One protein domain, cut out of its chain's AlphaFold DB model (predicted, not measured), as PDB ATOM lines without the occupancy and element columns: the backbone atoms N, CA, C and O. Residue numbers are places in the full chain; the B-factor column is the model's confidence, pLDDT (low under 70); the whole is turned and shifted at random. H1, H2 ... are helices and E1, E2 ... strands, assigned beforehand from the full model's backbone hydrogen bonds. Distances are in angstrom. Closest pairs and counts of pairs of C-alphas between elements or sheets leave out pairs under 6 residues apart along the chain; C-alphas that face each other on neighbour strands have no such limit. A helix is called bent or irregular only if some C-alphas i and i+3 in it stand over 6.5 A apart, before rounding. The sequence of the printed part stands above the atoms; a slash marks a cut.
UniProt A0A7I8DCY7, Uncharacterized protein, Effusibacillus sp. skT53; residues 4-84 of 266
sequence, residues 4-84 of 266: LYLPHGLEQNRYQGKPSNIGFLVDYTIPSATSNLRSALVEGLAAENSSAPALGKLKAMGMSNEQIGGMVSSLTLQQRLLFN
ATOM      1  N   LEU A   4     138.886 230.386 207.137       85.06
ATOM      2  CA  LEU A   4     138.493 231.275 206.051       85.06
ATOM      3  C   LEU A   4     138.944 232.696 206.395       85.06
ATOM      4  O   LEU A   4     138.543 233.251 207.416       85.06
ATOM      5  N   TYR A   5     139.789 233.272 205.550       85.88
ATOM      6  CA  TYR A   5     140.271 234.637 205.675       85.88
ATOM      7  C   TYR A   5     139.555 235.530 204.665       85.88
ATOM      8  O   TYR A   5     139.725 235.384 203.450       85.88
ATOM      9  N   LEU A   6     138.771 236.471 205.184       86.00
ATOM     10  CA  LEU A   6     138.107 237.497 204.393       86.00
ATOM     11  C   LEU A   6     138.968 238.769 204.430       86.00
ATOM     12  O   LEU A   6     139.232 239.278 205.521       86.00
ATOM     13  N   PRO A   7     139.435 239.287 203.281       83.38
ATOM     14  CA  PRO A   7     140.245 240.498 203.258       83.38
ATOM     15  C   PRO A   7     139.430 241.716 203.716       83.38
ATOM     16  O   PRO A   7     138.228 241.819 203.460       83.38
ATOM     17  N   HIS A   8     140.095 242.676 204.358       83.31
ATOM     18  CA  HIS A   8     139.463 243.940 204.732       83.31
ATOM     19  C   HIS A   8     138.891 244.659 203.499       83.31
ATOM     20  O   HIS A   8     139.543 244.747 202.460       83.31
ATOM     21  N   GLY A   9     137.662 245.168 203.619       81.19
ATOM     22  CA  GLY A   9     136.980 245.864 202.524       81.19
ATOM     23  C   GLY A   9     136.405 244.948 201.440       81.19
ATOM     24  O   GLY A   9     136.047 245.447 200.375       81.19
ATOM     25  N   LEU A  10     136.286 243.634 201.691       83.38
ATOM     26  CA  LEU A  10     135.694 242.668 200.754       83.38
ATOM     27  C   LEU A  10     134.340 243.139 200.201       83.38
ATOM     28  O   LEU A  10     134.124 243.111 198.993       83.38
ATOM     29  N   GLU A  11     133.455 243.616 201.075       80.25
ATOM     30  CA  GLU A  11     132.128 244.111 200.702       80.25
ATOM     31  C   GLU A  11     132.209 245.345 199.789       80.25
ATOM     32  O   GLU A  11     131.589 245.391 198.728       80.25
ATOM     33  N   GLN A  12     133.039 246.326 200.145       78.75
ATOM     34  CA  GLN A  12     133.227 247.528 199.331       78.75
ATOM     35  C   GLN A  12     133.817 247.191 197.959       78.75
ATOM     36  O   GLN A  12     133.330 247.682 196.941       78.75
ATOM     37  N   ASN A  13     134.818 246.311 197.911       79.38
ATOM     38  CA  ASN A  13     135.408 245.838 196.661       79.38
ATOM     39  C   ASN A  13     134.389 245.068 195.812       79.38
ATOM     40  O   ASN A  13     134.379 245.217 194.590       79.38
ATOM     41  N   ARG A  14     133.480 244.319 196.450       75.62
ATOM     42  CA  ARG A  14     132.390 243.607 195.780       75.62
ATOM     43  C   ARG A  14     131.402 244.562 195.113       75.62
ATOM     44  O   ARG A  14     131.091 244.375 193.938       75.62
ATOM     45  N   TYR A  15     130.956 245.603 195.814       76.00
ATOM     46  CA  TYR A  15     130.056 246.618 195.248       76.00
ATOM     47  C   TYR A  15     130.723 247.490 194.179       76.00
ATOM     48  O   TYR A  15     130.060 247.922 193.237       76.00
ATOM     49  N   GLN A  16     132.033 247.714 194.298       75.44
ATOM     50  CA  GLN A  16     132.839 248.432 193.307       75.44
ATOM     51  C   GLN A  16     133.223 247.566 192.096       75.44
ATOM     52  O   GLN A  16     133.874 248.068 191.184       75.44
ATOM     53  N   GLY A  17     132.856 246.277 192.071       68.56
ATOM     54  CA  GLY A  17     133.192 245.371 190.972       68.56
ATOM     55  C   GLY A  17     134.689 245.068 190.851       68.56
ATOM     56  O   GLY A  17     135.147 244.707 189.772       68.56
ATOM     57  N   LYS A  18     135.466 245.202 191.934       76.12
ATOM     58  CA  LYS A  18     136.902 244.877 191.963       76.12
ATOM     59  C   LYS A  18     137.118 243.399 192.302       76.12
ATOM     60  O   LYS A  18     136.437 242.899 193.204       76.12
ATOM     61  N   PRO A  19     138.036 242.683 191.625       73.06
ATOM     62  CA  PRO A  19     138.360 241.295 191.960       73.06
ATOM     63  C   PRO A  19     138.884 241.208 193.394       73.06
ATOM     64  O   PRO A  19     139.652 242.061 193.837       73.06
ATOM     65  N   SER A  20     138.439 240.195 194.138       80.50
ATOM     66  CA  SER A  20     138.841 239.988 195.531       80.50
ATOM     67  C   SER A  20     139.173 238.525 195.785       80.50
ATOM     68  O   SER A  20     138.423 237.625 195.403       80.50
ATOM     69  N   ASN A  21     140.300 238.303 196.458       82.94
ATOM     70  CA  ASN A  21     140.790 236.974 196.794       82.94
ATOM     71  C   ASN A  21     140.395 236.621 198.225       82.94
ATOM     72  O   ASN A  21     140.738 237.343 199.161       82.94
ATOM     73  N   ILE A  22     139.715 235.492 198.393       84.56
ATOM     74  CA  ILE A  22     139.379 234.944 199.706       84.56
ATOM     75  C   ILE A  22     140.424 233.887 200.054       84.56
ATOM     76  O   ILE A  22     140.681 232.975 199.268       84.56
ATOM     77  N   GLY A  23     141.049 234.023 201.223       83.31
ATOM     78  CA  GLY A  23     142.060 233.080 201.688       83.31
ATOM     79  C   GLY A  23     141.416 231.866 202.349       83.31
ATOM     80  O   GLY A  23     140.539 232.012 203.196       83.31
ATOM     81  N   PHE A  24     141.871 230.665 202.012       83.94
ATOM     82  CA  PHE A  24     141.418 229.427 202.641       83.94
ATOM     83  C   PHE A  24     142.612 228.609 203.121       83.94
ATOM     84  O   PHE A  24     143.310 227.951 202.348       83.94
ATOM     85  N   LEU A  25     142.878 228.692 204.420       81.94
ATOM     86  CA  LEU A  25     143.969 227.982 205.077       81.94
ATOM     87  C   LEU A  25     143.438 226.642 205.567       81.94
ATOM     88  O   LEU A  25     142.524 226.615 206.379       81.94
ATOM     89  N   VAL A  26     143.998 225.531 205.102       79.75
ATOM     90  CA  VAL A  26     143.466 224.187 205.364       79.75
ATOM     91  C   VAL A  26     144.451 223.343 206.158       79.75
ATOM     92  O   VAL A  26     145.618 223.212 205.793       79.75
ATOM     93  N   ASP A  27     143.954 222.704 207.216       76.88
ATOM     94  CA  ASP A  27     144.660 221.621 207.896       76.88
ATOM     95  C   ASP A  27     144.466 220.317 207.111       76.88
ATOM     96  O   ASP A  27     143.395 219.717 207.157       76.88
ATOM     97  N   TYR A  28     145.501 219.893 206.384       74.50
ATOM     98  CA  TYR A  28     145.449 218.728 205.500       74.50
ATOM     99  C   TYR A  28     145.992 217.446 206.152       74.50
ATOM    100  O   TYR A  28     146.410 216.508 205.475       74.50
ATOM    101  N   THR A  29     145.976 217.370 207.488       71.81
ATOM    102  CA  THR A  29     146.311 216.124 208.204       71.81
ATOM    103  C   THR A  29     145.275 215.014 208.019       71.81
ATOM    104  O   THR A  29     145.608 213.850 208.222       71.81
ATOM    105  N   ILE A  30     144.036 215.354 207.639       73.50
ATOM    106  CA  ILE A  30     142.998 214.394 207.242       73.50
ATOM    107  C   ILE A  30     142.353 214.891 205.936       73.50
ATOM    108  O   ILE A  30     141.431 215.715 205.973       73.50
ATOM    109  N   PRO A  31     142.832 214.420 204.772       72.56
ATOM    110  CA  PRO A  31     142.357 214.874 203.461       72.56
ATOM    111  C   PRO A  31     140.848 214.686 203.254       72.56
ATOM    112  O   PRO A  31     140.161 215.597 202.782       72.56
ATOM    113  N   SER A  32     140.312 213.542 203.698       70.81
ATOM    114  CA  SER A  32     138.888 213.194 203.600       70.81
ATOM    115  C   SER A  32     137.974 214.152 204.376       70.81
ATOM    116  O   SER A  32     136.861 214.420 203.933       70.81
ATOM    117  N   ALA A  33     138.453 214.744 205.478       69.81
ATOM    118  CA  ALA A  33     137.694 215.731 206.253       69.81
ATOM    119  C   ALA A  33     137.526 217.057 205.505       69.81
ATOM    120  O   ALA A  33     136.511 217.737 205.645       69.81
ATOM    121  N   THR A  34     138.554 217.454 204.748       71.69
ATOM    122  CA  THR A  34     138.658 218.830 204.247       71.69
ATOM    123  C   THR A  34     138.317 218.968 202.766       71.69
ATOM    124  O   THR A  34     137.999 220.068 202.315       71.69
ATOM    125  N   SER A  35     138.302 217.862 202.015       70.69
ATOM    126  CA  SER A  35     137.839 217.849 200.621       70.69
ATOM    127  C   SER A  35     136.405 218.384 200.490       70.69
ATOM    128  O   SER A  35     136.148 219.264 199.668       70.69
ATOM    129  N   ASN A  36     135.499 217.948 201.375       74.88
ATOM    130  CA  ASN A  36     134.098 218.381 201.373       74.88
ATOM    131  C   ASN A  36     133.948 219.880 201.678       74.88
ATOM    132  O   ASN A  36     133.151 220.559 201.037       74.88
ATOM    133  N   LEU A  37     134.755 220.417 202.603       78.00
ATOM    134  CA  LEU A  37     134.751 221.847 202.940       78.00
ATOM    135  C   LEU A  37     135.198 222.710 201.756       78.00
ATOM    136  O   LEU A  37     134.609 223.755 201.491       78.00
ATOM    137  N   ARG A  38     136.223 222.265 201.021       76.81
ATOM    138  CA  ARG A  38     136.688 222.963 199.819       76.81
ATOM    139  C   ARG A  38     135.608 222.977 198.740       76.81
ATOM    140  O   ARG A  38     135.348 224.034 198.177       76.81
ATOM    141  N   SER A  39     134.993 221.829 198.454       80.19
ATOM    142  CA  SER A  39     133.940 221.730 197.437       80.19
ATOM    143  C   SER A  39     132.744 222.621 197.778       80.19
ATOM    144  O   SER A  39     132.321 223.396 196.927       80.19
ATOM    145  N   ALA A  40     132.291 222.608 199.036       82.38
ATOM    146  CA  ALA A  40     131.203 223.469 199.501       82.38
ATOM    147  C   ALA A  40     131.536 224.969 199.382       82.38
ATOM    148  O   ALA A  40     130.688 225.763 198.988       82.38
ATOM    149  N   LEU A  41     132.778 225.375 199.677       82.75
ATOM    150  CA  LEU A  41     133.208 226.770 199.516       82.75
ATOM    151  C   LEU A  41     133.298 227.192 198.050       82.75
ATOM    152  O   LEU A  41     132.911 228.307 197.718       82.75
ATOM    153  N   VAL A  42     133.799 226.326 197.168       83.31
ATOM    154  CA  VAL A  42     133.850 226.613 195.725       83.31
ATOM    155  C   VAL A  42     132.439 226.746 195.155       83.31
ATOM    156  O   VAL A  42     132.186 227.674 194.392       83.31
ATOM    157  N   GLU A  43     131.518 225.871 195.555       83.00
ATOM    158  CA  GLU A  43     130.110 225.936 195.160       83.00
ATOM    159  C   GLU A  43     129.430 227.210 195.679       83.00
ATOM    160  O   GLU A  43     128.817 227.940 194.902       83.00
ATOM    161  N   GLY A  44     129.612 227.543 196.962       81.12
ATOM    162  CA  GLY A  44     129.083 228.776 197.545       81.12
ATOM    163  C   GLY A  44     129.629 230.033 196.862       81.12
ATOM    164  O   GLY A  44     128.876 230.952 196.554       81.12
ATOM    165  N   LEU A  45     130.926 230.061 196.540       81.81
ATOM    166  CA  LEU A  45     131.529 231.171 195.797       81.81
ATOM    167  C   LEU A  45     131.047 231.240 194.348       81.81
ATOM    168  O   LEU A  45     130.894 232.336 193.817       81.81
ATOM    169  N   ALA A  46     130.788 230.103 193.701       79.81
ATOM    170  CA  ALA A  46     130.193 230.074 192.369       79.81
ATOM    171  C   ALA A  46     128.751 230.611 192.383       79.81
ATOM    172  O   ALA A  46     128.384 231.398 191.504       79.81
ATOM    173  N   ALA A  47     127.960 230.258 193.402       80.31
ATOM    174  CA  ALA A  47     126.619 230.798 193.611       80.31
ATOM    175  C   ALA A  47     126.658 232.319 193.844       80.31
ATOM    176  O   ALA A  47     125.973 233.062 193.141       80.31
ATOM    177  N   GLU A  48     127.537 232.793 194.731       77.81
ATOM    178  CA  GLU A  48     127.746 234.224 194.998       77.81
ATOM    179  C   GLU A  48     128.252 234.994 193.773       77.81
ATOM    180  O   GLU A  48     127.854 236.130 193.515       77.81
ATOM    181  N   ASN A  49     129.133 234.391 192.974       78.75
ATOM    182  CA  ASN A  49     129.603 234.980 191.721       78.75
ATOM    183  C   ASN A  49     128.489 235.101 190.679       78.75
ATOM    184  O   ASN A  49     128.459 236.088 189.943       78.75
ATOM    185  N   SER A  50     127.544 234.165 190.667       72.88
ATOM    186  CA  SER A  50     126.392 234.184 189.761       72.88
ATOM    187  C   SER A  50     125.339 235.231 190.156       72.88
ATOM    188  O   SER A  50     124.613 235.724 189.293       72.88
ATOM    189  N   SER A  51     125.283 235.618 191.435       72.62
ATOM    190  CA  SER A  51     124.386 236.649 191.980       72.62
ATOM    191  C   SER A  51     125.048 238.027 192.143       72.62
ATOM    192  O   SER A  51     124.483 238.911 192.790       72.62
ATOM    193  N   ALA A  52     126.235 238.246 191.561       70.62
ATOM    194  CA  ALA A  52     126.997 239.475 191.766       70.62
ATOM    195  C   ALA A  52     126.159 240.741 191.462       70.62
ATOM    196  O   ALA A  52     125.554 240.829 190.390       70.62
ATOM    197  N   PRO A  53     126.178 241.784 192.318       68.62
ATOM    198  CA  PRO A  53     125.428 243.023 192.072       68.62
ATOM    199  C   PRO A  53     125.801 243.708 190.748       68.62
ATOM    200  O   PRO A  53     124.961 244.320 190.084       68.62
ATOM    201  N   ALA A  54     127.065 243.572 190.336       65.50
ATOM    202  CA  ALA A  54     127.554 244.036 189.041       65.50
ATOM    203  C   ALA A  54     126.874 243.308 187.865       65.50
ATOM    204  O   ALA A  54     126.608 243.925 186.841       65.50
ATOM    205  N   LEU A  55     126.515 242.031 188.032       66.75
ATOM    206  CA  LEU A  55     125.848 241.202 187.025       66.75
ATOM    207  C   LEU A  55     124.432 241.705 186.725       66.75
ATOM    208  O   LEU A  55     124.037 241.775 185.564       66.75
ATOM    209  N   GLY A  56     123.691 242.118 187.760       65.25
ATOM    210  CA  GLY A  56     122.364 242.724 187.610       65.25
ATOM    211  C   GLY A  56     122.408 244.053 186.849       65.25
ATOM    212  O   GLY A  56     121.587 244.283 185.963       65.25
ATOM    213  N   LYS A  57     123.414 244.894 187.126       66.19
ATOM    214  CA  LYS A  57     123.634 246.152 186.391       66.19
ATOM    215  C   LYS A  57     124.053 245.914 184.937       66.19
ATOM    216  O   LYS A  57     123.516 246.561 184.048       66.19
ATOM    217  N   LEU A  58     124.959 244.967 184.686       68.06
ATOM    218  CA  LEU A  58     125.443 244.643 183.338       68.06
ATOM    219  C   LEU A  58     124.354 243.991 182.468       68.06
ATOM    220  O   LEU A  58     124.236 244.318 181.288       68.06
ATOM    221  N   LYS A  59     123.494 243.142 183.050       67.19
ATOM    222  CA  LYS A  59     122.297 242.619 182.367       67.19
ATOM    223  C   LYS A  59     121.275 243.715 182.067       67.19
ATOM    224  O   LYS A  59     120.717 243.731 180.976       67.19
ATOM    225  N   ALA A  60     121.059 244.652 182.993       65.62
ATOM    226  CA  ALA A  60     120.183 245.802 182.760       65.62
ATOM    227  C   ALA A  60     120.712 246.748 181.662       65.62
ATOM    228  O   ALA A  60     119.925 247.431 181.015       65.62
ATOM    229  N   MET A  61     122.028 246.751 181.412       68.81
ATOM    230  CA  MET A  61     122.670 247.463 180.297       68.81
ATOM    231  C   MET A  61     122.609 246.704 178.954       68.81
ATOM    232  O   MET A  61     123.165 247.179 177.968       68.81
ATOM    233  N   GLY A  62     121.938 245.547 178.888       69.31
ATOM    234  CA  GLY A  62     121.703 244.808 177.640       69.31
ATOM    235  C   GLY A  62     122.886 243.970 177.139       69.31
ATOM    236  O   GLY A  62     122.873 243.534 175.990       69.31
ATOM    237  N   MET A  63     123.905 243.734 177.970       69.44
ATOM    238  CA  MET A  63     125.081 242.937 177.593       69.44
ATOM    239  C   MET A  63     124.754 241.437 177.547       69.44
ATOM    240  O   MET A  63     124.004 240.929 178.385       69.44
ATOM    241  N   SER A  64     125.327 240.707 176.583       64.94
ATOM    242  CA  SER A  64     125.114 239.258 176.467       64.94
ATOM    243  C   SER A  64     125.806 238.499 177.609       64.94
ATOM    244  O   SER A  64     126.824 238.943 178.145       64.94
ATOM    245  N   ASN A  65     125.282 237.323 177.981       62.34
ATOM    246  CA  ASN A  65     125.859 236.496 179.055       62.34
ATOM    247  C   ASN A  65     127.348 236.152 178.818       62.34
ATOM    248  O   ASN A  65     128.091 235.971 179.780       62.34
ATOM    249  N   GLU A  66     127.796 236.115 177.560       59.28
ATOM    250  CA  GLU A  66     129.189 235.852 177.170       59.28
ATOM    251  C   GLU A  66     130.114 237.057 177.410       59.28
ATOM    252  O   GLU A  66     131.241 236.882 177.867       59.28
ATOM    253  N   GLN A  67     129.636 238.288 177.190       56.91
ATOM    254  CA  GLN A  67     130.396 239.516 177.482       56.91
ATOM    255  C   GLN A  67     130.500 239.784 178.991       56.91
ATOM    256  O   GLN A  67     131.484 240.342 179.476       56.91
ATOM    257  N   ILE A  68     129.495 239.343 179.748       57.38
ATOM    258  CA  ILE A  68     129.421 239.474 181.206       57.38
ATOM    259  C   ILE A  68     130.422 238.539 181.904       57.38
ATOM    260  O   ILE A  68     131.039 238.935 182.894       57.38
ATOM    261  N   GLY A  69     130.646 237.332 181.372       56.09
ATOM    262  CA  GLY A  69     131.536 236.329 181.973       56.09
ATOM    263  C   GLY A  69     132.997 236.772 182.140       56.09
ATOM    264  O   GLY A  69     133.673 236.285 183.041       56.09
ATOM    265  N   GLY A  70     133.472 237.721 181.323       54.41
ATOM    266  CA  GLY A  70     134.831 238.278 181.408       54.41
ATOM    267  C   GLY A  70     134.960 239.592 182.193       54.41
ATOM    268  O   GLY A  70     136.075 239.991 182.516       54.41
ATOM    269  N   MET A  71     133.848 240.273 182.499       51.34
ATOM    270  CA  MET A  71     133.837 241.596 183.156       51.34
ATOM    271  C   MET A  71     133.327 241.562 184.600       51.34
ATOM    272  O   MET A  71     133.474 242.536 185.340       51.34
ATOM    273  N   VAL A  72     132.716 240.458 185.024       57.03
ATOM    274  CA  VAL A  72     132.273 240.286 186.407       57.03
ATOM    275  C   VAL A  72     133.481 239.966 187.279       57.03
ATOM    276  O   VAL A  72     134.157 238.959 187.084       57.03
ATOM    277  N   SER A  73     133.719 240.807 188.288       60.03
ATOM    278  CA  SER A  73     134.639 240.482 189.377       60.03
ATOM    279  C   SER A  73     134.212 239.167 190.025       60.03
ATOM    280  O   SER A  73     133.152 239.074 190.651       60.03
ATOM    281  N   SER A  74     135.035 238.138 189.853       67.50
ATOM    282  CA  SER A  74     134.858 236.862 190.520       67.50
ATOM    283  C   SER A  74     135.580 236.892 191.864       67.50
ATOM    284  O   SER A  74     136.755 237.255 191.981       67.50
ATOM    285  N   LEU A  75     134.864 236.498 192.913       75.88
ATOM    286  CA  LEU A  75     135.491 236.066 194.149       75.88
ATOM    287  C   LEU A  75     136.288 234.805 193.829       75.88
ATOM    288  O   LEU A  75     135.711 233.794 193.421       75.88
ATOM    289  N   THR A  76     137.606 234.882 193.983       77.50
ATOM    290  CA  THR A  76     138.508 233.760 193.713       77.50
ATOM    291  C   THR A  76     139.018 233.192 195.031       77.50
ATOM    292  O   THR A  76     139.477 233.927 195.908       77.50
ATOM    293  N   LEU A  77     138.936 231.870 195.180       81.06
ATOM    294  CA  LEU A  77     139.428 231.161 196.357       81.06
ATOM    295  C   LEU A  77     140.928 230.887 196.214       81.06
ATOM    296  O   LEU A  77     141.346 230.173 195.306       81.06
ATOM    297  N   GLN A  78     141.734 231.416 197.131       81.56
ATOM    298  CA  GLN A  78     143.165 231.128 197.227       81.56
ATOM    299  C   GLN A  78     143.406 230.167 198.392       81.56
ATOM    300  O   GLN A  78     143.306 230.545 199.561       81.56
ATOM    301  N   GLN A  79     143.706 228.906 198.076       80.44
ATOM    302  CA  GLN A  79     143.903 227.857 199.075       80.44
ATOM    303  C   GLN A  79     145.379 227.694 199.446       80.44
ATOM    304  O   GLN A  79     146.250 227.630 198.581       80.44
ATOM    305  N   ARG A  80     145.655 227.527 200.743       79.38
ATOM    306  CA  ARG A  80     146.979 227.164 201.259       79.38
ATOM    307  C   ARG A  80     146.882 226.005 202.252       79.38
ATOM    308  O   ARG A  80     146.149 226.077 203.236       79.38
ATOM    309  N   LEU A  81     147.656 224.946 202.008       77.31
ATOM    310  CA  LEU A  81     147.762 223.775 202.886       77.31
ATOM    311  C   LEU A  81     148.759 224.062 204.022       77.31
ATOM    312  O   LEU A  81     149.905 224.428 203.760       77.31
ATOM    313  N   LEU A  82     148.329 223.922 205.279       69.56
ATOM    314  CA  LEU A  82     149.150 224.207 206.467       69.56
ATOM    315  C   LEU A  82     150.014 223.010 206.896       69.56
ATOM    316  O   LEU A  82     151.201 223.167 207.173       69.56
ATOM    317  N   PHE A  83     149.428 221.814 206.934       68.31
ATOM    318  CA  PHE A  83     150.072 220.570 207.370       68.31
ATOM    319  C   PHE A  83     149.925 219.518 206.271       68.31
ATOM    320  O   PHE A  83     148.870 219.471 205.653       68.31
ATOM    321  N   ASN A  84     150.957 218.699 206.030       69.25
ATOM    322  CA  ASN A  84     151.062 217.788 204.875       69.25
ATOM    323  C   ASN A  84     150.944 218.493 203.495       69.25
ATOM    324  O   ASN A  84     150.010 218.230 202.738       69.25
TER     325      ASN A  84
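What this domain is: This is residues 4 to 84 of the 266 residues of an uncharacterized protein of Effusibacillus sp. skT53 (UniProt A0A7I8DCY7). A narrow ribbon of two long strands side by side, E1 and E2, is covered along one side by the long helix H2, which folds back from the end of E1 along the pair. Two short helices, H3 and H4, extend the body beyond the end of the ribbon where both strands begin, and the short helix H1 sits beside the start of E1. The printed part has 81 residues, with four named helices and two named strands in the order H1, E1, H2, H3, H4, E2; the sheet, E1 then E2, is parallel, and the class is mixed, helices and strands. The whole is loose, with a radius of gyration of the C-alphas of 15.0 A, and only just elongated, spanning 48 by 24 by 15 A.

Where its parts are: Helix H1 is residues 10 to 15, beginning at C-alpha 10 at (135.694, 242.668, 200.754). Strand E1, residues 20 to 27, is 22.9 A long. Helix H2, residues 31 to 50, is 28.6 A long and begins at C-alpha 31 at (142.357, 214.874, 203.461); it is irregular, but only just, with C-alphas 33 and 36 at 6.6 A. H3 is residues 53 to 60, 11.0 A long, and H4 is residues 65 to 68. Strand E2, residues 75 to 83, is 25.1 A long and ends at C-alpha 83 at (150.072, 220.570, 207.370).

How they stand to each other: E1 and E2 are parallel neighbours at 23 degrees, with N 24 and O 78 at 2.8 A and N 80 and O 24 at 2.9 A, within hydrogen-bond range. Residues 4 to 5 pair with residues 23 to 24 of E1, antiparallel. E1, H2 with H3 and H4, and E2 form a strand-helix-strand unit, two parallel neighbour strands with helices between them in the chain. The closest C-alphas of H2 and E2 are those of Asn 49 and Leu 75, 6.5 A apart; those of E1 and H2 are Val 26 and Thr 34, at 7.3 A. The closest C-alphas of H1 and E1 are those of Leu 10 and Ser 20, 6.7 A apart. H1 and H3 only just touch, with 3 pairs of C-alphas within 8 A, the closest those of Tyr 15 and Pro 53 at 6.7 A; they run the same way at a shallow tilt of 14 degrees. H3 and H4 touch, the closest C-alphas being those of Leu 58 and Ile 68, 6.9 A apart. H2 and H3 meet only through their link, and H2 is apart from H1 and H4. In H1 and H3 every O i to N i+4 pair is within hydrogen-bond range, in H2 14 of 16; H4 is too short for such a pair, and its one O i to N i+3 pair is not within range.

The domain as a whole: The two C-alphas farthest apart, those of Thr 29 and Gly 62, are 48.6 A apart. The printed part has no cut, and no link is long; the link from H4 to E2, six residues, is short and the others are tight. The mean pLDDT of the printed part is 73.9, and 27 residues are under 70: residue 17, residue 33, residues 53 to 74 and residues 82 to 84.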